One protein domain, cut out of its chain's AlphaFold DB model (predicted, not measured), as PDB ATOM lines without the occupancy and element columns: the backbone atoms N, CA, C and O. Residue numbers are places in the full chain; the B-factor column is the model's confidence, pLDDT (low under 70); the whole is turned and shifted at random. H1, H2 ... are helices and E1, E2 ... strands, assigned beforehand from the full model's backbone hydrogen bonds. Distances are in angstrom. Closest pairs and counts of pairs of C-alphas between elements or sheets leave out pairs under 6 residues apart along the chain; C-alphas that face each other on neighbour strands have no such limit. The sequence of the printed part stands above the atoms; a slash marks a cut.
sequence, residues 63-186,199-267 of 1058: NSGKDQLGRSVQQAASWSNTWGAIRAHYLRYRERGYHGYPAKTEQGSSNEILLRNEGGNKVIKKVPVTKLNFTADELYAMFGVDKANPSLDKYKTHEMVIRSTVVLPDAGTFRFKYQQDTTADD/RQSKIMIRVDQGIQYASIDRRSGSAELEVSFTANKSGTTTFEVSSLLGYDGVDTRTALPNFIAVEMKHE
ATOM      1  N   ASN A  63     119.594 -33.349 156.271       39.94
ATOM      2  CA  ASN A  63     120.306 -32.761 155.134       39.94
ATOM      3  C   ASN A  63     119.474 -32.898 153.851       39.94
ATOM      4  O   ASN A  63     118.979 -33.982 153.538       39.94
ATOM      5  N   SER A  64     119.331 -31.809 153.095       33.34
ATOM      6  CA  SER A  64     118.736 -31.823 151.758       33.34
ATOM      7  C   SER A  64     119.806 -31.568 150.696       33.34
ATOM      8  O   SER A  64     120.090 -30.419 150.388       33.34
ATOM      9  N   GLY A  65     120.343 -32.637 150.103       32.31
ATOM     10  CA  GLY A  65     121.028 -32.583 148.806       32.31
ATOM     11  C   GLY A  65     122.473 -32.065 148.788       32.31
ATOM     12  O   GLY A  65     122.934 -31.374 149.689       32.31
ATOM     13  N   LYS A  66     123.186 -32.472 147.731       35.56
ATOM     14  CA  LYS A  66     124.581 -32.138 147.412       35.56
ATOM     15  C   LYS A  66     124.694 -30.668 146.985       35.56
ATOM     16  O   LYS A  66     124.563 -30.384 145.805       35.56
ATOM     17  N   ASP A  67     124.809 -29.774 147.960       37.44
ATOM     18  CA  ASP A  67     125.490 -28.467 147.943       37.44
ATOM     19  C   ASP A  67     124.845 -27.550 148.995       37.44
ATOM     20  O   ASP A  67     123.625 -27.494 149.121       37.44
ATOM     21  N   GLN A  68     125.688 -26.757 149.665       33.84
ATOM     22  CA  GLN A  68     125.378 -25.594 150.516       33.84
ATOM     23  C   GLN A  68     125.313 -25.801 152.041       33.84
ATOM     24  O   GLN A  68     124.425 -26.435 152.610       33.84
ATOM     25  N   LEU A  69     126.245 -25.108 152.706       36.47
ATOM     26  CA  LEU A  69     126.202 -24.681 154.102       36.47
ATOM     27  C   LEU A  69     124.796 -24.168 154.499       36.47
ATOM     28  O   LEU A  69     124.311 -23.179 153.953       36.47
ATOM     29  N   GLY A  70     124.174 -24.795 155.506       36.19
ATOM     30  CA  GLY A  70     123.164 -24.137 156.353       36.19
ATOM     31  C   GLY A  70     121.676 -24.290 156.002       36.19
ATOM     32  O   GLY A  70     120.863 -23.570 156.583       36.19
ATOM     33  N   ARG A  71     121.255 -25.207 155.121       36.06
ATOM     34  CA  ARG A  71     119.816 -25.497 154.926       36.06
ATOM     35  C   ARG A  71     119.426 -26.864 155.489       36.06
ATOM     36  O   ARG A  71     119.514 -27.881 154.812       36.06
ATOM     37  N   SER A  72     118.944 -26.864 156.733       43.56
ATOM     38  CA  SER A  72     118.284 -28.013 157.364       43.56
ATOM     39  C   SER A  72     116.855 -27.641 157.777       43.56
ATOM     40  O   SER A  72     116.606 -26.547 158.277       43.56
ATOM     41  N   VAL A  73     115.893 -28.542 157.553       47.59
ATOM     42  CA  VAL A  73     114.526 -28.385 158.083       47.59
ATOM     43  C   VAL A  73     114.543 -28.873 159.530       47.59
ATOM     44  O   VAL A  73     114.399 -30.077 159.754       47.59
ATOM     45  N   GLN A  74     114.793 -27.948 160.459       59.03
ATOM     46  CA  GLN A  74     114.814 -28.154 161.912       59.03
ATOM     47  C   GLN A  74     113.421 -27.927 162.513       59.03
ATOM     48  O   GLN A  74     112.605 -27.188 161.957       59.03
ATOM     49  N   GLN A  75     113.148 -28.538 163.666       63.53
ATOM     50  CA  GLN A  75     111.946 -28.228 164.436       63.53
ATOM     51  C   GLN A  75     112.053 -26.805 165.009       63.53
ATOM     52  O   GLN A  75     113.138 -26.356 165.386       63.53
ATOM     53  N   ALA A  76     110.932 -26.081 165.039       70.69
ATOM     54  CA  ALA A  76     110.874 -24.783 165.701       70.69
ATOM     55  C   ALA A  76     111.043 -24.982 167.214       70.69
ATOM     56  O   ALA A  76     110.343 -25.802 167.815       70.69
ATOM     57  N   ALA A  77     111.955 -24.226 167.815       72.12
ATOM     58  CA  ALA A  77     112.226 -24.230 169.241       72.12
ATOM     59  C   ALA A  77     112.043 -22.822 169.816       72.12
ATOM     60  O   ALA A  77     112.397 -21.818 169.194       72.12
ATOM     61  N   SER A  78     111.488 -22.767 171.027       81.06
ATOM     62  CA  SER A  78     111.378 -21.540 171.810       81.06
ATOM     63  C   SER A  78     112.526 -21.500 172.811       81.06
ATOM     64  O   SER A  78     112.590 -22.326 173.721       81.06
ATOM     65  N   TRP A  79     113.432 -20.545 172.638       78.69
ATOM     66  CA  TRP A  79     114.604 -20.351 173.481       78.69
ATOM     67  C   TRP A  79     114.316 -19.316 174.561       78.69
ATOM     68  O   TRP A  79     113.858 -18.212 174.268       78.69
ATOM     69  N   SER A  80     114.581 -19.664 175.818       74.69
ATOM     70  CA  SER A  80     114.474 -18.729 176.939       74.69
ATOM     71  C   SER A  80     115.703 -17.821 176.997       74.69
ATOM     72  O   SER A  80     116.832 -18.297 176.974       74.69
ATOM     73  N   ASN A  81     115.483 -16.514 177.132       71.62
ATOM     74  CA  ASN A  81     116.516 -15.485 177.288       71.62
ATOM     75  C   ASN A  81     116.454 -14.830 178.683       71.62
ATOM     76  O   ASN A  81     116.826 -13.665 178.844       71.62
ATOM     77  N   THR A  82     115.966 -15.540 179.705       66.25
ATOM     78  CA  THR A  82     115.770 -15.024 181.079       66.25
ATOM     79  C   THR A  82     117.015 -14.388 181.705       66.25
ATOM     80  O   THR A  82     116.882 -13.532 182.577       66.25
ATOM     81  N   TRP A  83     118.208 -14.748 181.231       60.62
ATOM     82  CA  TRP A  83     119.500 -14.267 181.729       60.62
ATOM     83  C   TRP A  83     120.122 -13.128 180.903       60.62
ATOM     84  O   TRP A  83     121.173 -12.605 181.275       60.62
ATOM     85  N   GLY A  84     119.480 -12.718 179.803       68.81
ATOM     86  CA  GLY A  84     119.978 -11.668 178.912       68.81
ATOM     87  C   GLY A  84     121.242 -12.046 178.119       68.81
ATOM     88  O   GLY A  84     121.740 -13.175 178.178       68.81
ATOM     89  N   ALA A  85     121.748 -11.079 177.346       71.88
ATOM     90  CA  ALA A  85     123.023 -11.173 176.631       71.88
ATOM     91  C   ALA A  85     124.214 -11.221 177.604       71.88
ATOM     92  O   ALA A  85     124.138 -10.673 178.707       71.88
ATOM     93  N   ILE A  86     125.347 -11.796 177.186       74.12
ATOM     94  CA  ILE A  86     126.581 -11.885 177.991       74.12
ATOM     95  C   ILE A  86     126.983 -10.546 178.610       74.12
ATOM     96  O   ILE A  86     127.414 -10.499 179.764       74.12
ATOM     97  N   ARG A  87     126.800  -9.435 177.890       71.50
ATOM     98  CA  ARG A  87     127.114  -8.093 178.400       71.50
ATOM     99  C   ARG A  87     126.345  -7.754 179.681       71.50
ATOM    100  O   ARG A  87     126.923  -7.160 180.589       71.50
ATOM    101  N   ALA A  88     125.074  -8.150 179.771       62.69
ATOM    102  CA  ALA A  88     124.231  -7.908 180.942       62.69
ATOM    103  C   ALA A  88     124.700  -8.703 182.170       62.69
ATOM    104  O   ALA A  88     124.535  -8.244 183.296       62.69
ATOM    105  N   HIS A  89     125.326  -9.865 181.962       64.19
ATOM    106  CA  HIS A  89     125.896 -10.658 183.048       64.19
ATOM    107  C   HIS A  89     127.175 -10.030 183.623       64.19
ATOM    108  O   HIS A  89     127.364 -10.008 184.838       64.19
ATOM    109  N   TYR A  90     128.046  -9.484 182.768       64.06
ATOM    110  CA  TYR A  90     129.336  -8.935 183.204       64.06
ATOM    111  C   TYR A  90     129.292  -7.459 183.634       64.06
ATOM    112  O   TYR A  90     130.164  -7.018 184.383       64.06
ATOM    113  N   LEU A  91     128.288  -6.677 183.220       56.81
ATOM    114  CA  LEU A  91     128.124  -5.291 183.672       56.81
ATOM    115  C   LEU A  91     127.143  -5.209 184.851       56.81
ATOM    116  O   LEU A  91     125.933  -5.298 184.685       56.81
ATOM    117  N   ARG A  92     127.663  -4.933 186.057       46.41
ATOM    118  CA  ARG A  92     126.878  -4.682 187.289       46.41
ATOM    119  C   ARG A  92     126.088  -3.355 187.292       46.41
ATOM    120  O   ARG A  92     125.715  -2.878 188.361       46.41
ATOM    121  N   TYR A  93     125.821  -2.741 186.141       40.34
ATOM    122  CA  TYR A  93     125.064  -1.488 186.074       40.34
ATOM    123  C   TYR A  93     123.557  -1.763 186.074       40.34
ATOM    124  O   TYR A  93     122.881  -1.775 185.047       40.34
ATOM    125  N   ARG A  94     123.016  -1.965 187.280       40.66
ATOM    126  CA  ARG A  94     121.621  -1.628 187.566       40.66
ATOM    127  C   ARG A  94     121.521  -0.107 187.538       40.66
ATOM    128  O   ARG A  94     121.915   0.515 188.511       40.66
ATOM    129  N   GLU A  95     121.070   0.442 186.413       35.66
ATOM    130  CA  GLU A  95     120.198   1.623 186.283       35.66
ATOM    131  C   GLU A  95     120.359   2.271 184.892       35.66
ATOM    132  O   GLU A  95     121.438   2.706 184.513       35.66
ATOM    133  N   ARG A  96     119.231   2.356 184.168       36.25
ATOM    134  CA  ARG A  96     118.940   3.249 183.025       36.25
ATOM    135  C   ARG A  96     119.730   3.044 181.708       36.25
ATOM    136  O   ARG A  96     120.789   3.608 181.480       36.25
ATOM    137  N   GLY A  97     119.074   2.393 180.740       42.22
ATOM    138  CA  GLY A  97     118.672   3.132 179.529       42.22
ATOM    139  C   GLY A  97     119.335   2.879 178.167       42.22
ATOM    140  O   GLY A  97     118.808   3.432 177.214       42.22
ATOM    141  N   TYR A  98     120.403   2.081 178.001       42.28
ATOM    142  CA  TYR A  98     121.116   2.074 176.696       42.28
ATOM    143  C   TYR A  98     121.302   0.748 175.944       42.28
ATOM    144  O   TYR A  98     121.768   0.771 174.803       42.28
ATOM    145  N   HIS A  99     120.887  -0.399 176.484       49.22
ATOM    146  CA  HIS A  99     120.971  -1.669 175.753       49.22
ATOM    147  C   HIS A  99     119.644  -2.417 175.859       49.22
ATOM    148  O   HIS A  99     119.202  -2.748 176.957       49.22
ATOM    149  N   GLY A 100     118.972  -2.619 174.722       53.00
ATOM    150  CA  GLY A 100     117.727  -3.378 174.688       53.00
ATOM    151  C   GLY A 100     118.000  -4.815 175.110       53.00
ATOM    152  O   GLY A 100     118.943  -5.422 174.613       53.00
ATOM    153  N   TYR A 101     117.194  -5.341 176.026       59.16
ATOM    154  CA  TYR A 101     117.259  -6.748 176.398       59.16
ATOM    155  C   TYR A 101     116.724  -7.609 175.244       59.16
ATOM    156  O   TYR A 101     115.773  -7.189 174.575       59.16
ATOM    157  N   PRO A 102     117.287  -8.808 175.004       66.25
ATOM    158  CA  PRO A 102     116.639  -9.773 174.128       66.25
ATOM    159  C   PRO A 102     115.224 -10.066 174.649       66.25
ATOM    160  O   PRO A 102     114.969 -10.019 175.857       66.25
ATOM    161  N   ALA A 103     114.296 -10.375 173.743       67.81
ATOM    162  CA  ALA A 103     112.960 -10.817 174.131       67.81
ATOM    163  C   ALA A 103     113.070 -12.018 175.083       67.81
ATOM    164  O   ALA A 103     113.883 -12.903 174.828       67.81
ATOM    165  N   LYS A 104     112.261 -12.056 176.159       71.81
ATOM    166  CA  LYS A 104     112.303 -13.116 177.196       71.81
ATOM    167  C   LYS A 104     112.274 -14.527 176.613       71.81
ATOM    168  O   LYS A 104     112.870 -15.432 177.185       71.81
ATOM    169  N   THR A 105     111.583 -14.691 175.495       75.88
ATOM    170  CA  THR A 105     111.585 -15.895 174.680       75.88
ATOM    171  C   THR A 105     111.859 -15.518 173.232       75.88
ATOM    172  O   THR A 105     111.453 -14.454 172.760       75.88
ATOM    173  N   GLU A 106     112.562 -16.386 172.523       80.44
ATOM    174  CA  GLU A 106     112.962 -16.176 171.141       80.44
ATOM    175  C   GLU A 106     112.702 -17.439 170.323       80.44
ATOM    176  O   GLU A 106     113.114 -18.532 170.697       80.44
ATOM    177  N   GLN A 107     112.013 -17.284 169.194       83.81
ATOM    178  CA  GLN A 107     111.754 -18.391 168.277       83.81
ATOM    179  C   GLN A 107     112.975 -18.626 167.383       83.81
ATOM    180  O   GLN A 107     113.542 -17.676 166.827       83.81
ATOM    181  N   GLY A 108     113.371 -19.886 167.243       82.06
ATOM    182  CA  GLY A 108     114.527 -20.308 166.462       82.06
ATOM    183  C   GLY A 108     114.432 -21.771 166.044       82.06
ATOM    184  O   GLY A 108     113.380 -22.403 166.153       82.06
ATOM    185  N   SER A 109     115.538 -22.311 165.551       81.25
ATOM    186  CA  SER A 109     115.668 -23.745 165.279       81.25
ATOM    187  C   SER A 109     116.100 -24.496 166.540       81.25
ATOM    188  O   SER A 109     116.764 -23.921 167.402       81.25
ATOM    189  N   SER A 110     115.777 -25.790 166.635       69.62
ATOM    190  CA  SER A 110     116.278 -26.667 167.711       69.62
ATOM    191  C   SER A 110     117.801 -26.713 167.803       69.62
ATOM    192  O   SER A 110     118.326 -26.994 168.877       69.62
ATOM    193  N   ASN A 111     118.495 -26.437 166.696       76.19
ATOM    194  CA  ASN A 111     119.944 -26.299 166.629       76.19
ATOM    195  C   ASN A 111     120.281 -25.114 165.723       76.19
ATOM    196  O   ASN A 111     119.964 -25.124 164.528       76.19
ATOM    197  N   GLU A 112     120.891 -24.077 166.283       83.50
ATOM    198  CA  GLU A 112     121.249 -22.864 165.554       83.50
ATOM    199  C   GLU A 112     122.515 -22.217 166.106       83.50
ATOM    200  O   GLU A 112     122.830 -22.307 167.291       83.50
ATOM    201  N   ILE A 113     123.214 -21.505 165.229       89.25
ATOM    202  CA  ILE A 113     124.145 -20.461 165.628       89.25
ATOM    203  C   ILE A 113     123.595 -19.125 165.145       89.25
ATOM    204  O   ILE A 113     123.086 -19.007 164.027       89.25
ATOM    205  N   LEU A 114     123.665 -18.102 165.981       90.69
ATOM    206  CA  LEU A 114     123.212 -16.768 165.625       90.69
ATOM    207  C   LEU A 114     124.233 -15.714 166.028       90.69
ATOM    208  O   LEU A 114     124.938 -15.847 167.026       90.69
ATOM    209  N   LEU A 115     124.273 -14.649 165.238       89.88
ATOM    210  CA  LEU A 115     125.052 -13.454 165.506       89.88
ATOM    211  C   LEU A 115     124.081 -12.312 165.787       89.88
ATOM    212  O   LEU A 115     123.131 -12.084 165.029       89.88
ATOM    213  N   ARG A 116     124.302 -11.594 166.883       89.12
ATOM    214  CA  ARG A 116     123.482 -10.454 167.307       89.12
ATOM    215  C   ARG A 116     124.351  -9.341 167.879       89.12
ATOM    216  O   ARG A 116     125.549  -9.508 168.086       89.12
ATOM    217  N   ASN A 117     123.760  -8.176 168.104       86.06
ATOM    218  CA  ASN A 117     124.463  -7.065 168.743       86.06
ATOM    219  C   ASN A 117     124.775  -7.349 170.228       86.06
ATOM    220  O   ASN A 117     124.160  -8.208 170.851       86.06
ATOM    221  N   GLU A 118     125.682  -6.569 170.824       78.06
ATOM    222  CA  GLU A 118     126.129  -6.733 172.222       78.06
ATOM    223  C   GLU A 118     125.001  -6.708 173.280       78.06
ATOM    224  O   GLU A 118     125.150  -7.252 174.373       78.06
ATOM    225  N   GLY A 119     123.879  -6.039 172.987       72.44
ATOM    226  CA  GLY A 119     122.705  -5.987 173.868       72.44
ATOM    227  C   GLY A 119     121.776  -7.198 173.741       72.44
ATOM    228  O   GLY A 119     120.967  -7.444 174.628       72.44
ATOM    229  N   GLY A 120     121.892  -7.967 172.658       75.25
ATOM    230  CA  GLY A 120     121.055  -9.121 172.346       75.25
ATOM    231  C   GLY A 120     119.692  -8.799 171.719       75.25
ATOM    232  O   GLY A 120     118.995  -9.713 171.290       75.25
ATOM    233  N   ASN A 121     119.297  -7.526 171.623       76.31
ATOM    234  CA  ASN A 121     118.000  -7.111 171.077       76.31
ATOM    235  C   ASN A 121     117.918  -7.069 169.545       76.31
ATOM    236  O   ASN A 121     116.810  -7.040 169.012       76.31
ATOM    237  N   LYS A 122     119.047  -7.036 168.829       84.44
ATOM    238  CA  LYS A 122     119.069  -7.019 167.359       84.44
ATOM    239  C   LYS A 122     119.838  -8.223 166.836       84.44
ATOM    240  O   LYS A 122     121.066  -8.248 166.884       84.44
ATOM    241  N   VAL A 123     119.103  -9.197 166.309       86.44
ATOM    242  CA  VAL A 123     119.673 -10.351 165.610       86.44
ATOM    243  C   VAL A 123     120.134  -9.916 164.224       86.44
ATOM    244  O   VAL A 123     119.358  -9.343 163.464       86.44
ATOM    245  N   ILE A 124     121.400 -10.180 163.905       86.56
ATOM    246  CA  ILE A 124     121.980  -9.928 162.581       86.56
ATOM    247  C   ILE A 124     121.630 -11.088 161.663       86.56
ATOM    248  O   ILE A 124     121.098 -10.887 160.575       86.56
ATOM    249  N   LYS A 125     121.905 -12.317 162.113       88.94
ATOM    250  CA  LYS A 125     121.618 -13.521 161.337       88.94
ATOM    251  C   LYS A 125     121.497 -14.735 162.245       88.94
ATOM    252  O   LYS A 125     122.278 -14.882 163.181       88.94
ATOM    253  N   LYS A 126     120.545 -15.613 161.931       87.94
ATOM    254  CA  LYS A 126     120.428 -16.959 162.504       87.94
ATOM    255  C   LYS A 126     120.713 -17.977 161.420       87.94
ATOM    256  O   LYS A 126     120.223 -17.829 160.300       87.94
ATOM    257  N   VAL A 127     121.482 -18.997 161.755       86.25
ATOM    258  CA  VAL A 127     121.853 -20.069 160.842       86.25
ATOM    259  C   VAL A 127     121.525 -21.393 161.527       86.25
ATOM    260  O   VAL A 127     122.124 -21.704 162.556       86.25
ATOM    261  N   PRO A 128     120.572 -22.178 160.999       79.94
ATOM    262  CA  PRO A 128     120.342 -23.540 161.462       79.94
ATOM    263  C   PRO A 128     121.595 -24.389 161.234       79.94
ATOM    264  O   PRO A 128     122.171 -24.354 160.144       79.94
ATOM    265  N   VAL A 129     122.004 -25.170 162.233       67.44
ATOM    266  CA  VAL A 129     123.232 -25.979 162.162       67.44
ATOM    267  C   VAL A 129     122.962 -27.461 162.384       67.44
ATOM    268  O   VAL A 129     122.008 -27.853 163.052       67.44
ATOM    269  N   THR A 130     123.816 -28.288 161.789       60.62
ATOM    270  CA  THR A 130     123.808 -29.754 161.916       60.62
ATOM    271  C   THR A 130     125.095 -30.299 162.540       60.62
ATOM    272  O   THR A 130     125.238 -31.507 162.667       60.62
ATOM    273  N   LYS A 131     126.006 -29.414 162.954       64.12
ATOM    274  CA  LYS A 131     127.226 -29.713 163.710       64.12
ATOM    275  C   LYS A 131     127.534 -28.560 164.666       64.12
ATOM    276  O   LYS A 131     126.912 -27.502 164.551       64.12
ATOM    277  N   LEU A 132     128.483 -28.755 165.581       68.12
ATOM    278  CA  LEU A 132     128.866 -27.743 166.575       68.12
ATOM    279  C   LEU A 132     130.340 -27.322 166.505       68.12
ATOM    280  O   LEU A 132     130.713 -26.340 167.145       68.12
ATOM    281  N   ASN A 133     131.144 -28.000 165.682       71.31
ATOM    282  CA  ASN A 133     132.531 -27.629 165.427       71.31
ATOM    283  C   ASN A 133     132.670 -26.946 164.067       71.31
ATOM    284  O   ASN A 133     132.258 -27.482 163.029       71.31
ATOM    285  N   PHE A 134     133.285 -25.767 164.078       74.50
ATOM    286  CA  PHE A 134     133.422 -24.925 162.897       74.50
ATOM    287  C   PHE A 134     134.821 -24.341 162.797       74.50
ATOM    288  O   PHE A 134     135.384 -23.861 163.782       74.50
ATOM    289  N   THR A 135     135.344 -24.348 161.578       79.19
ATOM    290  CA  THR A 135     136.536 -23.581 161.198       79.19
ATOM    291  C   THR A 135     136.170 -22.118 160.928       79.19
ATOM    292  O   THR A 135     134.999 -21.790 160.717       79.19
ATOM    293  N   ALA A 136     137.167 -21.230 160.889       76.06
ATOM    294  CA  ALA A 136     136.985 -19.823 160.535       76.06
ATOM    295  C   ALA A 136     136.203 -19.665 159.223       76.06
ATOM    296  O   ALA A 136     135.204 -18.954 159.155       76.06
ATOM    297  N   ASP A 137     136.634 -20.362 158.177       77.75
ATOM    298  CA  ASP A 137     136.079 -20.284 156.825       77.75
ATOM    299  C   ASP A 137     134.585 -20.590 156.806       77.75
ATOM    300  O   ASP A 137     133.804 -19.863 156.188       77.75
ATOM    301  N   GLU A 138     134.178 -21.608 157.559       79.88
ATOM    302  CA  GLU A 138     132.780 -21.989 157.697       79.88
ATOM    303  C   GLU A 138     131.970 -20.925 158.439       79.88
ATOM    304  O   GLU A 138     130.876 -20.586 157.992       79.88
ATOM    305  N   LEU A 139     132.502 -20.344 159.520       83.19
ATOM    306  CA  LEU A 139     131.819 -19.293 160.283       83.19
ATOM    307  C   LEU A 139     131.588 -18.031 159.444       83.19
ATOM    308  O   LEU A 139     130.466 -17.519 159.386       83.19
ATOM    309  N   TYR A 140     132.628 -17.543 158.767       83.69
ATOM    310  CA  TYR A 140     132.536 -16.359 157.908       83.69
ATOM    311  C   TYR A 140     131.559 -16.589 156.746       83.69
ATOM    312  O   TYR A 140     130.676 -15.757 156.506       83.69
ATOM    313  N   ALA A 141     131.635 -17.752 156.086       83.06
ATOM    314  CA  ALA A 141     130.705 -18.122 155.021       83.06
ATOM    315  C   ALA A 141     129.256 -18.235 155.528       83.06
ATOM    316  O   ALA A 141     128.335 -17.698 154.909       83.06
ATOM    317  N   MET A 142     129.039 -18.867 156.685       82.62
ATOM    318  CA  MET A 142     127.712 -19.021 157.292       82.62
ATOM    319  C   MET A 142     127.068 -17.679 157.610       82.62
ATOM    320  O   MET A 142     125.888 -17.465 157.304       82.62
ATOM    321  N   PHE A 143     127.825 -16.740 158.176       84.94
ATOM    322  CA  PHE A 143     127.291 -15.419 158.477       84.94
ATOM    323  C   PHE A 143     127.223 -14.496 157.255       84.94
ATOM    324  O   PHE A 143     126.463 -13.530 157.276       84.94
ATOM    325  N   GLY A 144     127.868 -14.855 156.141       83.00
ATOM    326  CA  GLY A 144     127.966 -13.994 154.960       83.00
ATOM    327  C   GLY A 144     128.780 -12.736 155.259       83.00
ATOM    328  O   GLY A 144     128.455 -11.654 154.776       83.00
ATOM    329  N   VAL A 145     129.781 -12.875 156.127       81.12
ATOM    330  CA  VAL A 145     130.701 -11.804 156.495       81.12
ATOM    331  C   VAL A 145     131.937 -11.991 155.634       81.12
ATOM    332  O   VAL A 145     132.587 -13.033 155.700       81.12
ATOM    333  N   ASP A 146     132.242 -11.000 154.802       76.94
ATOM    334  CA  ASP A 146     133.478 -11.014 154.030       76.94
ATOM    335  C   ASP A 146     134.677 -10.906 154.979       76.94
ATOM    336  O   ASP A 146     134.682 -10.138 155.943       76.94
ATOM    337  N   LYS A 147     135.687 -11.723 154.719       68.25
ATOM    338  CA  LYS A 147     136.886 -11.820 155.538       68.25
ATOM    339  C   LYS A 147     137.734 -10.539 155.496       68.25
ATOM    340  O   LYS A 147     138.213 -10.076 156.527       68.25
ATOM    341  N   ALA A 148     137.885  -9.953 154.313       65.94
ATOM    342  CA  ALA A 148     138.687  -8.761 154.060       65.94
ATOM    343  C   ALA A 148     137.898  -7.458 154.277       65.94
ATOM    344  O   ALA A 148     138.479  -6.444 154.659       65.94
ATOM    345  N   ASN A 149     136.578  -7.475 154.069       68.50
ATOM    346  CA  ASN A 149     135.696  -6.322 154.268       68.50
ATOM    347  C   ASN A 149     134.418  -6.709 155.040       68.50
ATOM    348  O   ASN A 149     133.321  -6.718 154.473       68.50
ATOM    349  N   PRO A 150     134.530  -7.036 156.339       70.94
ATOM    350  CA  PRO A 150     133.423  -7.605 157.101       70.94
ATOM    351  C   PRO A 150     132.236  -6.651 157.145       70.94
ATOM    352  O   PRO A 150     132.383  -5.523 157.580       70.94
ATOM    353  N   SER A 151     131.040  -7.089 156.763       76.25
ATOM    354  CA  SER A 151     129.817  -6.263 156.706       76.25
ATOM    355  C   SER A 151     129.269  -5.809 158.074       76.25
ATOM    356  O   SER A 151     128.172  -5.261 158.156       76.25
ATOM    357  N   LEU A 152     130.017  -6.042 159.155       82.56
ATOM    358  CA  LEU A 152     129.653  -5.710 160.531       82.56
ATOM    359  C   LEU A 152     130.002  -4.254 160.874       82.56
ATOM    360  O   LEU A 152     130.955  -3.681 160.345       82.56
ATOM    361  N   ASP A 153     129.255  -3.667 161.807       81.75
ATOM    362  CA  ASP A 153     129.438  -2.269 162.207       81.75
ATOM    363  C   ASP A 153     130.832  -2.018 162.819       81.75
ATOM    364  O   ASP A 153     131.308  -2.775 163.676       81.75
ATOM    365  N   LYS A 154     131.481  -0.913 162.417       82.31
ATOM    366  CA  LYS A 154     132.750  -0.462 163.016       82.31
ATOM    367  C   LYS A 154     132.561  -0.103 164.490       82.31
ATOM    368  O   LYS A 154     131.536   0.466 164.866       82.31
ATOM    369  N   TYR A 155     133.569  -0.381 165.317       80.62
ATOM    370  CA  TYR A 155     133.592  -0.087 166.757       80.62
ATOM    371  C   TYR A 155     132.438  -0.708 167.562       80.62
ATOM    372  O   TYR A 155     132.123  -0.259 168.667       80.62
ATOM    373  N   LYS A 156     131.780  -1.737 167.019       82.56
ATOM    374  CA  LYS A 156     130.719  -2.479 167.700       82.56
ATOM    375  C   LYS A 156     131.184  -3.895 167.967       82.56
ATOM    376  O   LYS A 156     131.717  -4.545 167.074       82.56
ATOM    377  N   THR A 157     130.967  -4.356 169.192       83.88
ATOM    378  CA  THR A 157     131.093  -5.769 169.552       83.88
ATOM    379  C   THR A 157     129.793  -6.495 169.216       83.88
ATOM    380  O   THR A 157     128.701  -5.908 169.187       83.88
ATOM    381  N   HIS A 158     129.914  -7.792 168.984       86.81
ATOM    382  CA  HIS A 158     128.781  -8.653 168.680       86.81
ATOM    383  C   HIS A 158     128.794  -9.870 169.591       86.81
ATOM    384  O   HIS A 158     129.833 -10.276 170.103       86.81
ATOM    385  N   GLU A 159     127.622 -10.443 169.812       89.06
ATOM    386  CA  GLU A 159     127.468 -11.684 170.553       89.06
ATOM    387  C   GLU A 159     127.147 -12.804 169.571       89.06
ATOM    388  O   GLU A 159     126.193 -12.715 168.790       89.06
ATOM    389  N   MET A 160     127.951 -13.860 169.623       90.19
ATOM    390  CA  MET A 160     127.695 -15.112 168.932       90.19
ATOM    391  C   MET A 160     127.081 -16.092 169.926       90.19
ATOM    392  O   MET A 160     127.640 -16.316 170.999       90.19
ATOM    393  N   VAL A 161     125.933 -16.669 169.579       89.62
ATOM    394  CA  VAL A 161     125.215 -17.621 170.431       89.62
ATOM    395  C   VAL A 161     125.026 -18.927 169.672       89.62
ATOM    396  O   VAL A 161     124.471 -18.936 168.576       89.62
ATOM    397  N   ILE A 162     125.487 -20.021 170.266       88.06
ATOM    398  CA  ILE A 162     125.307 -21.398 169.808       88.06
ATOM    399  C   ILE A 162     124.235 -22.020 170.690       88.06
ATOM    400  O   ILE A 162     124.333 -21.972 171.913       88.06
ATOM    401  N   ARG A 163     123.215 -22.604 170.074       84.94
ATOM    402  CA  ARG A 163     122.074 -23.218 170.749       84.94
ATOM    403  C   ARG A 163     121.833 -24.588 170.174       84.94
ATOM    404  O   ARG A 163     121.774 -24.743 168.954       84.94
ATOM    405  N   SER A 164     121.646 -25.568 171.038       78.38
ATOM    406  CA  SER A 164     121.250 -26.890 170.584       78.38
ATOM    407  C   SER A 164     120.465 -27.651 171.641       78.38
ATOM    408  O   SER A 164     120.640 -27.478 172.848       78.38
ATOM    409  N   THR A 165     119.532 -28.461 171.148       69.00
ATOM    410  CA  THR A 165     118.822 -29.448 171.953       69.00
ATOM    411  C   THR A 165     119.478 -30.799 171.738       69.00
ATOM    412  O   THR A 165     119.474 -31.328 170.622       69.00
ATOM    413  N   VAL A 166     120.021 -31.346 172.818       61.47
ATOM    414  CA  VAL A 166     120.761 -32.605 172.836       61.47
ATOM    415  C   VAL A 166     119.897 -33.676 173.480       61.47
ATOM    416  O   VAL A 166     119.186 -33.430 174.457       61.47
ATOM    417  N   VAL A 167     119.933 -34.871 172.905       55.06
ATOM    418  CA  VAL A 167     119.246 -36.041 173.451       55.06
ATOM    419  C   VAL A 167     120.184 -36.750 174.426       55.06
ATOM    420  O   VAL A 167     121.299 -37.105 174.063       55.06
ATOM    421  N   LEU A 168     119.722 -36.955 175.656       52.22
ATOM    422  CA  LEU A 168     120.406 -37.722 176.689       52.22
ATOM    423  C   LEU A 168     119.871 -39.160 176.677       52.22
ATOM    424  O   LEU A 168     118.659 -39.352 176.853       52.22
ATOM    425  N   PRO A 169     120.734 -40.162 176.447       43.50
ATOM    426  CA  PRO A 169     120.300 -41.542 176.260       43.50
ATOM    427  C   PRO A 169     119.812 -42.201 177.558       43.50
ATOM    428  O   PRO A 169     118.911 -43.035 177.504       43.50
ATOM    429  N   ASP A 170     120.338 -41.794 178.712       48.38
ATOM    430  CA  ASP A 170     120.099 -42.393 180.026       48.38
ATOM    431  C   ASP A 170     120.281 -41.384 181.181       48.38
ATOM    432  O   ASP A 170     120.455 -40.180 180.977       48.38
ATOM    433  N   ALA A 171     120.109 -41.869 182.415       55.97
ATOM    434  CA  ALA A 171     120.406 -41.106 183.622       55.97
ATOM    435  C   ALA A 171     121.911 -41.160 183.916       55.97
ATOM    436  O   ALA A 171     122.489 -42.241 183.902       55.97
ATOM    437  N   GLY A 172     122.504 -40.029 184.281       60.38
ATOM    438  CA  GLY A 172     123.893 -39.954 184.719       60.38
ATOM    439  C   GLY A 172     124.486 -38.557 184.574       60.38
ATOM    440  O   GLY A 172     123.774 -37.592 184.278       60.38
ATOM    441  N   THR A 173     125.779 -38.418 184.861       69.88
ATOM    442  CA  THR A 173     126.464 -37.118 184.828       69.88
ATOM    443  C   THR A 173     127.111 -36.904 183.472       69.88
ATOM    444  O   THR A 173     127.867 -37.737 183.000       69.88
ATOM    445  N   PHE A 174     126.830 -35.771 182.845       66.62
ATOM    446  CA  PHE A 174     127.355 -35.370 181.550       66.62
ATOM    447  C   PHE A 174     128.227 -34.128 181.705       66.62
ATOM    448  O   PHE A 174     127.871 -33.203 182.432       66.62
ATOM    449  N   ARG A 175     129.347 -34.070 180.993       67.75
ATOM    450  CA  ARG A 175     130.265 -32.935 180.954       67.75
ATOM    451  C   ARG A 175     130.269 -32.324 179.560       67.75
ATOM    452  O   ARG A 175     130.553 -33.012 178.585       67.75
ATOM    453  N   PHE A 176     129.977 -31.033 179.477       71.56
ATOM    454  CA  PHE A 176     130.048 -30.239 178.255       71.56
ATOM    455  C   PHE A 176     131.316 -29.397 178.267       71.56
ATOM    456  O   PHE A 176     131.602 -28.736 179.264       71.56
ATOM    457  N   LYS A 177     132.037 -29.375 177.151       73.50
ATOM    458  CA  LYS A 177     133.251 -28.592 176.936       73.50
ATOM    459  C   LYS A 177     133.077 -27.705 175.717       73.50
ATOM    460  O   LYS A 177     132.615 -28.158 174.676       73.50
ATOM    461  N   TYR A 178     133.463 -26.446 175.841       81.75
ATOM    462  CA  TYR A 178     133.553 -25.506 174.737       81.75
ATOM    463  C   TYR A 178     134.980 -25.005 174.601       81.75
ATOM    464  O   TYR A 178     135.604 -24.612 175.586       81.75
ATOM    465  N   GLN A 179     135.452 -24.959 173.364       77.00
ATOM    466  CA  GLN A 179     136.734 -24.393 172.994       77.00
ATOM    467  C   GLN A 179     136.531 -23.335 171.919       77.00
ATOM    468  O   GLN A 179     135.745 -23.500 170.984       77.00
ATOM    469  N   GLN A 180     137.273 -22.247 172.052       80.69
ATOM    470  CA  GLN A 180     137.320 -21.168 171.084       80.69
ATOM    471  C   GLN A 180     138.758 -20.696 170.947       80.69
ATOM    472  O   GLN A 180     139.426 -20.431 171.948       80.69
ATOM    473  N   ASP A 181     139.200 -20.506 169.710       77.50
ATOM    474  CA  ASP A 181     140.445 -19.809 169.430       77.50
ATOM    475  C   ASP A 181     140.207 -18.541 168.622       77.50
ATOM    476  O   ASP A 181     139.454 -18.492 167.655       77.50
ATOM    477  N   THR A 182     140.871 -17.491 169.060       72.06
ATOM    478  CA  THR A 182     140.887 -16.152 168.493       72.06
ATOM    479  C   THR A 182     142.314 -15.597 168.461       72.06
ATOM    480  O   THR A 182     142.486 -14.398 168.243       72.06
ATOM    481  N   THR A 183     143.338 -16.424 168.709       65.94
ATOM    482  CA  THR A 183     144.745 -16.017 168.634       65.94
ATOM    483  C   THR A 183     145.098 -15.461 167.254       65.94
ATOM    484  O   THR A 183     144.496 -15.793 166.234       65.94
ATOM    485  N   ALA A 184     146.072 -14.555 167.231       57.28
ATOM    486  CA  ALA A 184     146.659 -14.092 165.985       57.28
ATOM    487  C   ALA A 184     147.807 -15.043 165.617       57.28
ATOM    488  O   ALA A 184     148.786 -15.098 166.357       57.28
ATOM    489  N   ASP A 185     147.669 -15.766 164.506       55.03
ATOM    490  CA  ASP A 185     148.709 -16.615 163.907       55.03
ATOM    491  C   ASP A 185     149.173 -16.016 162.562       55.03
ATOM    492  O   ASP A 185     148.438 -15.259 161.923       55.03
ATOM    493  N   ASP A 186     150.390 -16.339 162.125       51.41
ATOM    494  CA  ASP A 186     151.004 -15.841 160.892       51.41
ATOM    495  C   ASP A 186     150.305 -16.352 159.622       51.41
ATOM    496  O   ASP A 186     150.233 -15.641 158.618       51.41
ATOM    497  N   ARG A 199     143.341 -10.854 172.759       63.66
ATOM    498  CA  ARG A 199     141.877 -10.766 172.645       63.66
ATOM    499  C   ARG A 199     141.214 -11.110 173.979       63.66
ATOM    500  O   ARG A 199     141.751 -11.892 174.762       63.66
ATOM    501  N   GLN A 200     140.091 -10.465 174.285       64.94
ATOM    502  CA  GLN A 200     139.329 -10.746 175.500       64.94
ATOM    503  C   GLN A 200     138.262 -11.795 175.191       64.94
ATOM    504  O   GLN A 200     137.304 -11.511 174.484       64.94
ATOM    505  N   SER A 201     138.432 -12.989 175.746       70.88
ATOM    506  CA  SER A 201     137.485 -14.093 175.651       70.88
ATOM    507  C   SER A 201     136.470 -13.985 176.786       70.88
ATOM    508  O   SER A 201     136.795 -14.258 177.945       70.88
ATOM    509  N   LYS A 202     135.245 -13.557 176.451       82.56
ATOM    510  CA  LYS A 202     134.086 -13.580 177.354       82.56
ATOM    511  C   LYS A 202     133.088 -14.615 176.871       82.56
ATOM    512  O   LYS A 202     132.367 -14.363 175.907       82.56
ATOM    513  N   ILE A 203     133.055 -15.758 177.542       85.44
ATOM    514  CA  ILE A 203     132.250 -16.910 177.133       85.44
ATOM    515  C   ILE A 203     131.395 -17.374 178.308       85.44
ATOM    516  O   ILE A 203     131.772 -17.238 179.477       85.44
ATOM    517  N   MET A 204     130.226 -17.916 177.992       85.19
ATOM    518  CA  MET A 204     129.329 -18.543 178.947       85.19
ATOM    519  C   MET A 204     128.711 -19.794 178.336       85.19
ATOM    520  O   MET A 204     128.165 -19.712 177.241       85.19
ATOM    521  N   ILE A 205     128.750 -20.911 179.061       85.75
ATOM    522  CA  ILE A 205     128.012 -22.136 178.731       85.75
ATOM    523  C   ILE A 205     126.869 -22.280 179.728       85.75
ATOM    524  O   ILE A 205     127.055 -22.072 180.927       85.75
ATOM    525  N   ARG A 206     125.692 -22.642 179.228       83.38
ATOM    526  CA  ARG A 206     124.462 -22.860 179.987       83.38
ATOM    527  C   ARG A 206     123.874 -24.199 179.569       83.38
ATOM    528  O   ARG A 206     123.771 -24.461 178.375       83.38
ATOM    529  N   VAL A 207     123.454 -25.008 180.532       80.88
ATOM    530  CA  VAL A 207     122.778 -26.292 180.307       80.88
ATOM    531  C   VAL A 207     121.456 -26.289 181.068       80.88
ATOM    532  O   VAL A 207     121.347 -25.671 182.132       80.88
ATOM    533  N   ASP A 208     120.446 -26.936 180.491       77.69
ATOM    534  CA  ASP A 208     119.088 -27.052 181.026       77.69
ATOM    535  C   ASP A 208     118.471 -25.678 181.329       77.69
ATOM    536  O   ASP A 208     118.234 -25.290 182.471       77.69
ATOM    537  N   GLN A 209     118.325 -24.862 180.278       68.12
ATOM    538  CA  GLN A 209     117.811 -23.484 180.365       68.12
ATOM    539  C   GLN A 209     118.579 -22.563 181.345       68.12
ATOM    540  O   GLN A 209     118.052 -21.542 181.795       68.12
ATOM    541  N   GLY A 210     119.840 -22.892 181.648       62.91
ATOM    542  CA  GLY A 210     120.712 -22.106 182.524       62.91
ATOM    543  C   GLY A 210     120.648 -22.483 184.003       62.91
ATOM    544  O   GLY A 210     121.104 -21.695 184.829       62.91
ATOM    545  N   ILE A 211     120.105 -23.657 184.347       69.19
ATOM    546  CA  ILE A 211     120.177 -24.201 185.713       69.19
ATOM    547  C   ILE A 211     121.633 -24.500 186.089       69.19
ATOM    548  O   ILE A 211     122.068 -24.138 187.182       69.19
ATOM    549  N   GLN A 212     122.394 -25.104 185.173       76.19
ATOM    550  CA  GLN A 212     123.839 -25.295 185.312       76.19
ATOM    551  C   GLN A 212     124.568 -24.365 184.345       76.19
ATOM    552  O   GLN A 212     124.196 -24.261 183.174       76.19
ATOM    553  N   TYR A 213     125.600 -23.668 184.819       78.62
ATOM    554  CA  TYR A 213     126.371 -22.762 183.972       78.62
ATOM    555  C   TYR A 213     127.837 -22.679 184.388       78.62
ATOM    556  O   TYR A 213     128.187 -22.820 185.559       78.62
ATOM    557  N   ALA A 214     128.681 -22.380 183.407       76.62
ATOM    558  CA  ALA A 214     130.067 -21.987 183.599       76.62
ATOM    559  C   ALA A 214     130.337 -20.715 182.786       76.62
ATOM    560  O   ALA A 214     129.680 -20.452 181.775       76.62
ATOM    561  N   SER A 215     131.278 -19.885 183.234       79.81
ATOM    562  CA  SER A 215     131.612 -18.636 182.546       79.81
ATOM    563  C   SER A 215     133.085 -18.281 182.705       79.81
ATOM    564  O   SER A 215     133.701 -18.614 183.719       79.81
ATOM    565  N   ILE A 216     133.642 -17.600 181.708       77.00
ATOM    566  CA  ILE A 216     135.026 -17.129 181.700       77.00
ATOM    567  C   ILE A 216     135.094 -15.708 181.127       77.00
ATOM    568  O   ILE A 216     134.462 -15.411 180.114       77.00
ATOM    569  N   ASP A 217     135.870 -14.840 181.783       79.69
ATOM    570  CA  ASP A 217     136.259 -13.508 181.300       79.69
ATOM    571  C   ASP A 217     137.776 -13.361 181.463       79.69
ATOM    572  O   ASP A 217     138.282 -13.127 182.565       79.69
ATOM    573  N   ARG A 218     138.524 -13.580 180.377       71.38
ATOM    574  CA  ARG A 218     139.994 -13.517 180.380       71.38
ATOM    575  C   ARG A 218     140.531 -12.865 179.112       71.38
ATOM    576  O   ARG A 218     139.976 -13.013 178.032       71.38
ATOM    577  N   ARG A 219     141.664 -12.166 179.226       64.50
ATOM    578  CA  ARG A 219     142.430 -11.649 178.075       64.50
ATOM    579  C   ARG A 219     143.346 -12.735 177.498       64.50
ATOM    580  O   ARG A 219     144.566 -12.654 177.650       64.50
ATOM    581  N   SER A 220     142.754 -13.758 176.891       63.16
ATOM    582  CA  SER A 220     143.453 -14.846 176.200       63.16
ATOM    583  C   SER A 220     142.884 -15.047 174.794       63.16
ATOM    584  O   SER A 220     141.679 -14.917 174.582       63.16
ATOM    585  N   GLY A 221     143.772 -15.337 173.834       59.41
ATOM    586  CA  GLY A 221     143.391 -15.615 172.448       59.41
ATOM    587  C   GLY A 221     142.682 -16.960 172.304       59.41
ATOM    588  O   GLY A 221     141.725 -17.043 171.553       59.41
ATOM    589  N   SER A 222     143.064 -17.969 173.079       67.81
ATOM    590  CA  SER A 222     142.325 -19.222 173.213       67.81
ATOM    591  C   SER A 222     141.583 -19.265 174.547       67.81
ATOM    592  O   SER A 222     142.033 -18.703 175.556       67.81
ATOM    593  N   ALA A 223     140.420 -19.903 174.558       69.44
ATOM    594  CA  ALA A 223     139.631 -20.118 175.756       69.44
ATOM    595  C   ALA A 223     138.948 -21.481 175.716       69.44
ATOM    596  O   ALA A 223     138.430 -21.913 174.688       69.44
ATOM    597  N   GLU A 224     138.935 -22.121 176.877       80.50
ATOM    598  CA  GLU A 224     138.281 -23.394 177.121       80.50
ATOM    599  C   GLU A 224     137.400 -23.258 178.360       80.50
ATOM    600  O   GLU A 224     137.766 -22.573 179.323       80.50
ATOM    601  N   LEU A 225     136.217 -23.860 178.315       79.50
ATOM    602  CA  LEU A 225     135.234 -23.793 179.382       79.50
ATOM    603  C   LEU A 225     134.479 -25.120 179.473       79.50
ATOM    604  O   LEU A 225     134.042 -25.647 178.454       79.50
ATOM    605  N   GLU A 226     134.306 -25.639 180.686       81.50
ATOM    606  CA  GLU A 226     133.627 -26.911 180.937       81.50
ATOM    607  C   GLU A 226     132.507 -26.740 181.974       81.50
ATOM    608  O   GLU A 226     132.613 -25.910 182.882       81.50
ATOM    609  N   VAL A 227     131.430 -27.515 181.845       80.19
ATOM    610  CA  VAL A 227     130.328 -27.583 182.816       80.19
ATOM    611  C   VAL A 227     129.792 -29.010 182.909       80.19
ATOM    612  O   VAL A 227     129.516 -29.638 181.887       80.19
ATOM    613  N   SER A 228     129.621 -29.515 184.131       80.44
ATOM    614  CA  SER A 228     128.982 -30.810 184.384       80.44
ATOM    615  C   SER A 228     127.504 -30.634 184.745       80.44
ATOM    616  O   SER A 228     127.116 -29.673 185.408       80.44
ATOM    617  N   PHE A 229     126.672 -31.571 184.304       77.94
ATOM    618  CA  PHE A 229     125.227 -31.609 184.499       77.94
ATOM    619  C   PHE A 229     124.783 -33.054 184.734       77.94
ATOM    620  O   PHE A 229     125.130 -33.932 183.953       77.94
ATOM    621  N   THR A 230     123.981 -33.310 185.764       80.50
ATOM    622  CA  THR A 230     123.457 -34.655 186.050       80.50
ATOM    623  C   THR A 230     121.999 -34.769 185.622       80.50
ATOM    624  O   THR A 230     121.144 -34.013 186.083       80.50
ATOM    625  N   ALA A 231     121.709 -35.742 184.762       65.12
ATOM    626  CA  ALA A 231     120.366 -36.092 184.332       65.12
ATOM    627  C   ALA A 231     119.831 -37.267 185.153       65.12
ATOM    628  O   ALA A 231     120.474 -38.305 185.257       65.12
ATOM    629  N   ASN A 232     118.615 -37.149 185.683       69.81
ATOM    630  CA  ASN A 232     118.004 -38.229 186.472       69.81
ATOM    631  C   ASN A 232     117.329 -39.317 185.614       69.81
ATOM    632  O   ASN A 232     116.875 -40.324 186.148       69.81
ATOM    633  N   LYS A 233     117.189 -39.097 184.301       52.91
ATOM    634  CA  LYS A 233     116.576 -40.020 183.333       52.91
ATOM    635  C   LYS A 233     116.979 -39.642 181.909       52.91
ATOM    636  O   LYS A 233     117.281 -38.477 181.655       52.91
ATOM    637  N   SER A 234     116.845 -40.594 180.986       51.41
ATOM    638  CA  SER A 234     116.895 -40.337 179.544       51.41
ATOM    639  C   SER A 234     115.899 -39.240 179.148       51.41
ATOM    640  O   SER A 234     114.758 -39.225 179.635       51.41
ATOM    641  N   GLY A 235     116.270 -38.351 178.234       56.62
ATOM    642  CA  GLY A 235     115.419 -37.229 177.845       56.62
ATOM    643  C   GLY A 235     116.082 -36.293 176.850       56.62
ATOM    644  O   GLY A 235     117.045 -36.655 176.191       56.62
ATOM    645  N   THR A 236     115.564 -35.078 176.718       62.66
ATOM    646  CA  THR A 236     116.241 -34.009 175.982       62.66
ATOM    647  C   THR A 236     116.648 -32.916 176.951       62.66
ATOM    648  O   THR A 236     115.912 -32.599 177.885       62.66
ATOM    649  N   THR A 237     117.820 -32.339 176.725       68.31
ATOM    650  CA  THR A 237     118.293 -31.147 177.424       68.31
ATOM    651  C   THR A 237     118.678 -30.091 176.402       68.31
ATOM    652  O   THR A 237     118.970 -30.399 175.245       68.31
ATOM    653  N   THR A 238     118.659 -28.830 176.803       78.44
ATOM    654  CA  THR A 238     119.142 -27.736 175.966       78.44
ATOM    655  C   THR A 238     120.477 -27.251 176.490       78.44
ATOM    656  O   THR A 238     120.679 -27.159 177.700       78.44
ATOM    657  N   PHE A 239     121.381 -26.899 175.584       82.19
ATOM    658  CA  PHE A 239     122.564 -26.140 175.945       82.19
ATOM    659  C   PHE A 239     122.690 -24.894 175.070       82.19
ATOM    660  O   PHE A 239     122.246 -24.843 173.920       82.19
ATOM    661  N   GLU A 240     123.288 -23.867 175.656       86.81
ATOM    662  CA  GLU A 240     123.562 -22.595 175.015       86.81
ATOM    663  C   GLU A 240     124.990 -22.169 175.350       86.81
ATOM    664  O   GLU A 240     125.374 -22.119 176.519       86.81
ATOM    665  N   VAL A 241     125.769 -21.825 174.330       87.69
ATOM    666  CA  VAL A 241     127.061 -21.160 174.486       87.69
ATOM    667  C   VAL A 241     126.935 -19.758 173.926       87.69
ATOM    668  O   VAL A 241     126.557 -19.578 172.776       87.69
ATOM    669  N   SER A 242     127.257 -18.755 174.725       87.94
ATOM    670  CA  SER A 242     127.354 -17.373 174.266       87.94
ATOM    671  C   SER A 242     128.819 -16.944 174.292       87.94
ATOM    672  O   SER A 242     129.559 -17.312 175.204       87.94
ATOM    673  N   SER A 243     129.238 -16.153 173.308       87.81
ATOM    674  CA  SER A 243     130.592 -15.608 173.204       87.81
ATOM    675  C   SER A 243     130.557 -14.158 172.725       87.81
ATOM    676  O   SER A 243     129.915 -13.846 171.718       87.81
ATOM    677  N   LEU A 244     131.215 -13.255 173.459       86.38
ATOM    678  CA  LEU A 244     131.323 -11.845 173.078       86.38
ATOM    679  C   LEU A 244     132.564 -11.623 172.215       86.38
ATOM    680  O   LEU A 244     133.688 -11.850 172.658       86.38
ATOM    681  N   LEU A 245     132.346 -11.124 171.004       84.19
ATOM    682  CA  LEU A 245     133.373 -10.901 169.998       84.19
ATOM    683  C   LEU A 245     133.764  -9.415 169.955       84.19
ATOM    684  O   LEU A 245     132.910  -8.529 169.835       84.19
ATOM    685  N   GLY A 246     135.064  -9.150 170.093       76.75
ATOM    686  CA  GLY A 246     135.649  -7.807 170.083       76.75
ATOM    687  C   GLY A 246     135.672  -7.169 168.692       76.75
ATOM    688  O   GLY A 246     135.617  -7.866 167.686       76.75
ATOM    689  N   TYR A 247     135.762  -5.832 168.630       77.38
ATOM    690  CA  TYR A 247     135.853  -5.044 167.385       77.38
ATOM    691  C   TYR A 247     137.301  -4.860 166.881       77.38
ATOM    692  O   TYR A 247     137.686  -3.810 166.377       77.38
ATOM    693  N   ASP A 248     138.134  -5.876 167.061       69.94
ATOM    694  CA  ASP A 248     139.579  -5.871 166.821       69.94
ATOM    695  C   ASP A 248     139.994  -6.566 165.510       69.94
ATOM    696  O   ASP A 248     141.145  -6.974 165.348       69.94
ATOM    697  N   GLY A 249     139.056  -6.698 164.571       67.62
ATOM    698  CA  GLY A 249     139.301  -7.134 163.201       67.62
ATOM    699  C   GLY A 249     139.731  -5.996 162.270       67.62
ATOM    700  O   GLY A 249     140.026  -4.874 162.691       67.62
ATOM    701  N   VAL A 250     139.744  -6.294 160.967       68.12
ATOM    702  CA  VAL A 250     140.065  -5.326 159.907       68.12
ATOM    703  C   VAL A 250     139.158  -4.097 160.033       68.12
ATOM    704  O   VAL A 250     137.949  -4.229 160.233       68.12
ATOM    705  N   ASP A 251     139.741  -2.897 159.946       72.50
ATOM    706  CA  ASP A 251     139.000  -1.626 159.995       72.50
ATOM    707  C   ASP A 251     138.162  -1.429 161.281       72.50
ATOM    708  O   ASP A 251     137.087  -0.826 161.264       72.50
ATOM    709  N   THR A 252     138.648  -1.942 162.423       74.81
ATOM    710  CA  THR A 252     137.984  -1.882 163.747       74.81
ATOM    711  C   THR A 252     136.593  -2.522 163.787       74.81
ATOM    712  O   THR A 252     135.704  -2.087 164.524       74.81
ATOM    713  N   ARG A 253     136.367  -3.541 162.958       78.44
ATOM    714  CA  ARG A 253     135.122  -4.321 162.925       78.44
ATOM    715  C   ARG A 253     135.271  -5.608 163.728       78.44
ATOM    716  O   ARG A 253     136.373  -6.004 164.092       78.44
ATOM    717  N   THR A 254     134.156  -6.266 164.037       80.56
ATOM    718  CA  THR A 254     134.200  -7.537 164.775       80.56
ATOM    719  C   THR A 254     134.832  -8.659 163.955       80.56
ATOM    720  O   THR A 254     134.443  -8.871 162.807       80.56
ATOM    721  N   ALA A 255     135.766  -9.397 164.561       77.00
ATOM    722  CA  ALA A 255     136.328 -10.622 163.998       77.00
ATOM    723  C   ALA A 255     135.621 -11.863 164.570       77.00
ATOM    724  O   ALA A 255     135.304 -11.909 165.761       77.00
ATOM    725  N   LEU A 256     135.383 -12.873 163.728       82.00
ATOM    726  CA  LEU A 256     134.887 -14.177 164.177       82.00
ATOM    727  C   LEU A 256     136.071 -15.073 164.608       82.00
ATOM    728  O   LEU A 256     137.202 -14.822 164.187       82.00
ATOM    729  N   PRO A 257     135.843 -16.102 165.445       82.12
ATOM    730  CA  PRO A 257     136.901 -17.019 165.884       82.12
ATOM    731  C   PRO A 257     137.577 -17.813 164.752       82.12
ATOM    732  O   PRO A 257     136.959 -18.092 163.725       82.12
ATOM    733  N   ASN A 258     138.824 -18.239 164.988       75.19
ATOM    734  CA  ASN A 258     139.603 -19.119 164.107       75.19
ATOM    735  C   ASN A 258     139.026 -20.539 164.069       75.19
ATOM    736  O   ASN A 258     138.996 -21.191 163.026       75.19
ATOM    737  N   PHE A 259     138.564 -21.018 165.222       79.00
ATOM    738  CA  PHE A 259     137.723 -22.199 165.321       79.00
ATOM    739  C   PHE A 259     136.870 -22.132 166.582       79.00
ATOM    740  O   PHE A 259     137.188 -21.423 167.544       79.00
ATOM    741  N   ILE A 260     135.795 -22.910 166.566       75.69
ATOM    742  CA  ILE A 260     135.021 -23.256 167.751       75.69
ATOM    743  C   ILE A 260     134.783 -24.761 167.784       75.69
ATOM    744  O   ILE A 260     134.599 -25.383 166.733       75.69
ATOM    745  N   ALA A 261     134.770 -25.334 168.983       70.44
ATOM    746  CA  ALA A 261     134.418 -26.728 169.203       70.44
ATOM    747  C   ALA A 261     133.546 -26.891 170.453       70.44
ATOM    748  O   ALA A 261     133.774 -26.225 171.463       70.44
ATOM    749  N   VAL A 262     132.547 -27.770 170.379       65.50
ATOM    750  CA  VAL A 262     131.719 -28.199 171.511       65.50
ATOM    751  C   VAL A 262     131.814 -29.717 171.622       65.50
ATOM    752  O   VAL A 262     131.516 -30.433 170.666       65.50
ATOM    753  N   GLU A 263     132.178 -30.209 172.799       61.78
ATOM    754  CA  GLU A 263     132.237 -31.634 173.124       61.78
ATOM    755  C   GLU A 263     131.298 -31.940 174.297       61.78
ATOM    756  O   GLU A 263     131.109 -31.113 175.189       61.78
ATOM    757  N   MET A 264     130.697 -33.131 174.306       59.12
ATOM    758  CA  MET A 264     129.892 -33.640 175.418       59.12
ATOM    759  C   MET A 264     130.354 -35.059 175.740       59.12
ATOM    760  O   MET A 264     130.576 -35.848 174.825       59.12
ATOM    761  N   LYS A 265     130.482 -35.392 177.023       56.78
ATOM    762  CA  LYS A 265     130.807 -36.743 177.499       56.78
ATOM    763  C   LYS A 265     129.905 -37.145 178.656       56.78
ATOM    764  O   LYS A 265     129.471 -36.282 179.405       56.78
ATOM    765  N   HIS A 266     129.654 -38.436 178.825       53.31
ATOM    766  CA  HIS A 266     129.043 -39.013 180.022       53.31
ATOM    767  C   HIS A 266     130.175 -39.463 180.950       53.31
ATOM    768  O   HIS A 266     131.167 -40.030 180.491       53.31
ATOM    769  N   GLU A 267     130.077 -39.156 182.235       52.06
ATOM    770  CA  GLU A 267     131.067 -39.541 183.230       52.06
ATOM    771  C   GLU A 267     130.858 -41.013 183.601       52.06
ATOM    772  O   GLU A 267     129.861 -41.381 184.219       52.06
TER     773      GLU A 267
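This is residues 63 to 186 and 199 to 267 of the 1058 residues of the protein "Hypothetical protein" of Alexandrium andersonii (UniProt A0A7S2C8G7). A twisted sheet of six strands, E4, E3, E5, E10, E7 and E8, makes the middle slab of a stack; the three-stranded sheet E9, E6, E11 packs face to face on one side of it, and the small two-stranded sheet E1, E2 crosses its strands on the other. The short helix H1 packs on the large sheet, H2 sits near E4 and grazes both larger sheets, and the loop of residues 91 to 97 sticks out. The printed part has 193 residues, with two named helices and eleven named strands in the order E1, H1, E2, E3, E4, H2, E5 to E11; each sheet is antiparallel and the class is mostly strand. The whole is compact, with a radius of gyration of the C-alphas of 16.5 A and spans of 50 by 50 by 33 A.

Begin with the large sheet and find C-alpha 158 at (128.781, -8.653, 168.680); from there E5, residues 158 to 168, runs 31.3 A to C-alpha 168 at (120.406, -37.722, 176.689). Beside it look for E10, residues 235 to 245, 32.8 A long, and E3, residues 111 to 117, 19.9 A long. The same sheet holds E4, residues 123 to 128, E7, residues 201 to 207, and E8, residues 212 to 218, 20.6 A long. In the second sheet you will find E6, residues 172 to 181, 30.2 A, E9, residues 222 to 231, 29.8 A, and E11, residues 259 to 266, 24.0 A, which ends at C-alpha 266 at (129.043, -39.013, 180.022). The small sheet is E1, residues 76 to 80, with E2, residues 105 to 109. The helices are H1, residues 86 to 90, and H2, residues 136 to 143, 10.8 A long.

Look first at E5 and E10, antiparallel at 164 degrees, where N 162 and O 241 are 2.8 A apart, within hydrogen-bond range. On the other side of E5, N 114 of E3 and O 161 are 2.8 A apart. The edge strands are E4 and E8; the hairpin E3 and E4 has N 113 and O 127 at 2.9 A, and the hairpin E7 and E8 has N 205 and O 214 at 2.9 A. Between E10 and E7, N 242 and O 204 are 2.8 A apart. Now turn to the sheet E9, E6, E11, twisted, with C-alphas up to 4.1 A off its best plane. Across E9 and E6, N 176 and O 227 are 2.8 A apart; across E6 and E11, N 177 and O 263 are 2.8 A apart. This sheet and the large one are face to face, their strands at 26 degrees; the closest C-alphas of E8 and E9 are those of Ala 214 and Val 227, 5.7 A apart. The sheet E1, E2, where N 79 and O 106 are 2.8 A apart, is also face to face with the large sheet, its strands at 66 degrees to those there. The three form a stack of sheets, face to face in turn. H1 is on the large sheet at a height of 8.3 A, only just over E10, on which 3 of its 5 C-alphas fall; its closest C-alpha pair with E10 is Ile 86 and Ser 242, 6.7 A apart. H2 only grazes the large sheet, with residues 139 to 143, and the second sheet, with residues 136 to 139. E4, H2 and E5 form a split strand-helix-strand unit, two strands running the same way with E3 between them, and its crossover is right-handed. In both helices every O i to N i+4 pair is within hydrogen-bond range.

The two C-alphas farthest apart are those of Lys 66 and Glu 95, 51.7 A. Residues 187 to 198 are not printed, and C-alphas 186 and 199 are 15.7 A apart across this cut. The links H1 to E2, H2 to E5 and E10 to E11 are long. The mean pLDDT of the printed part is 70.4; 81 residues are under 70, among them residues 63 to 75, 88 to 103 and 165 to 175.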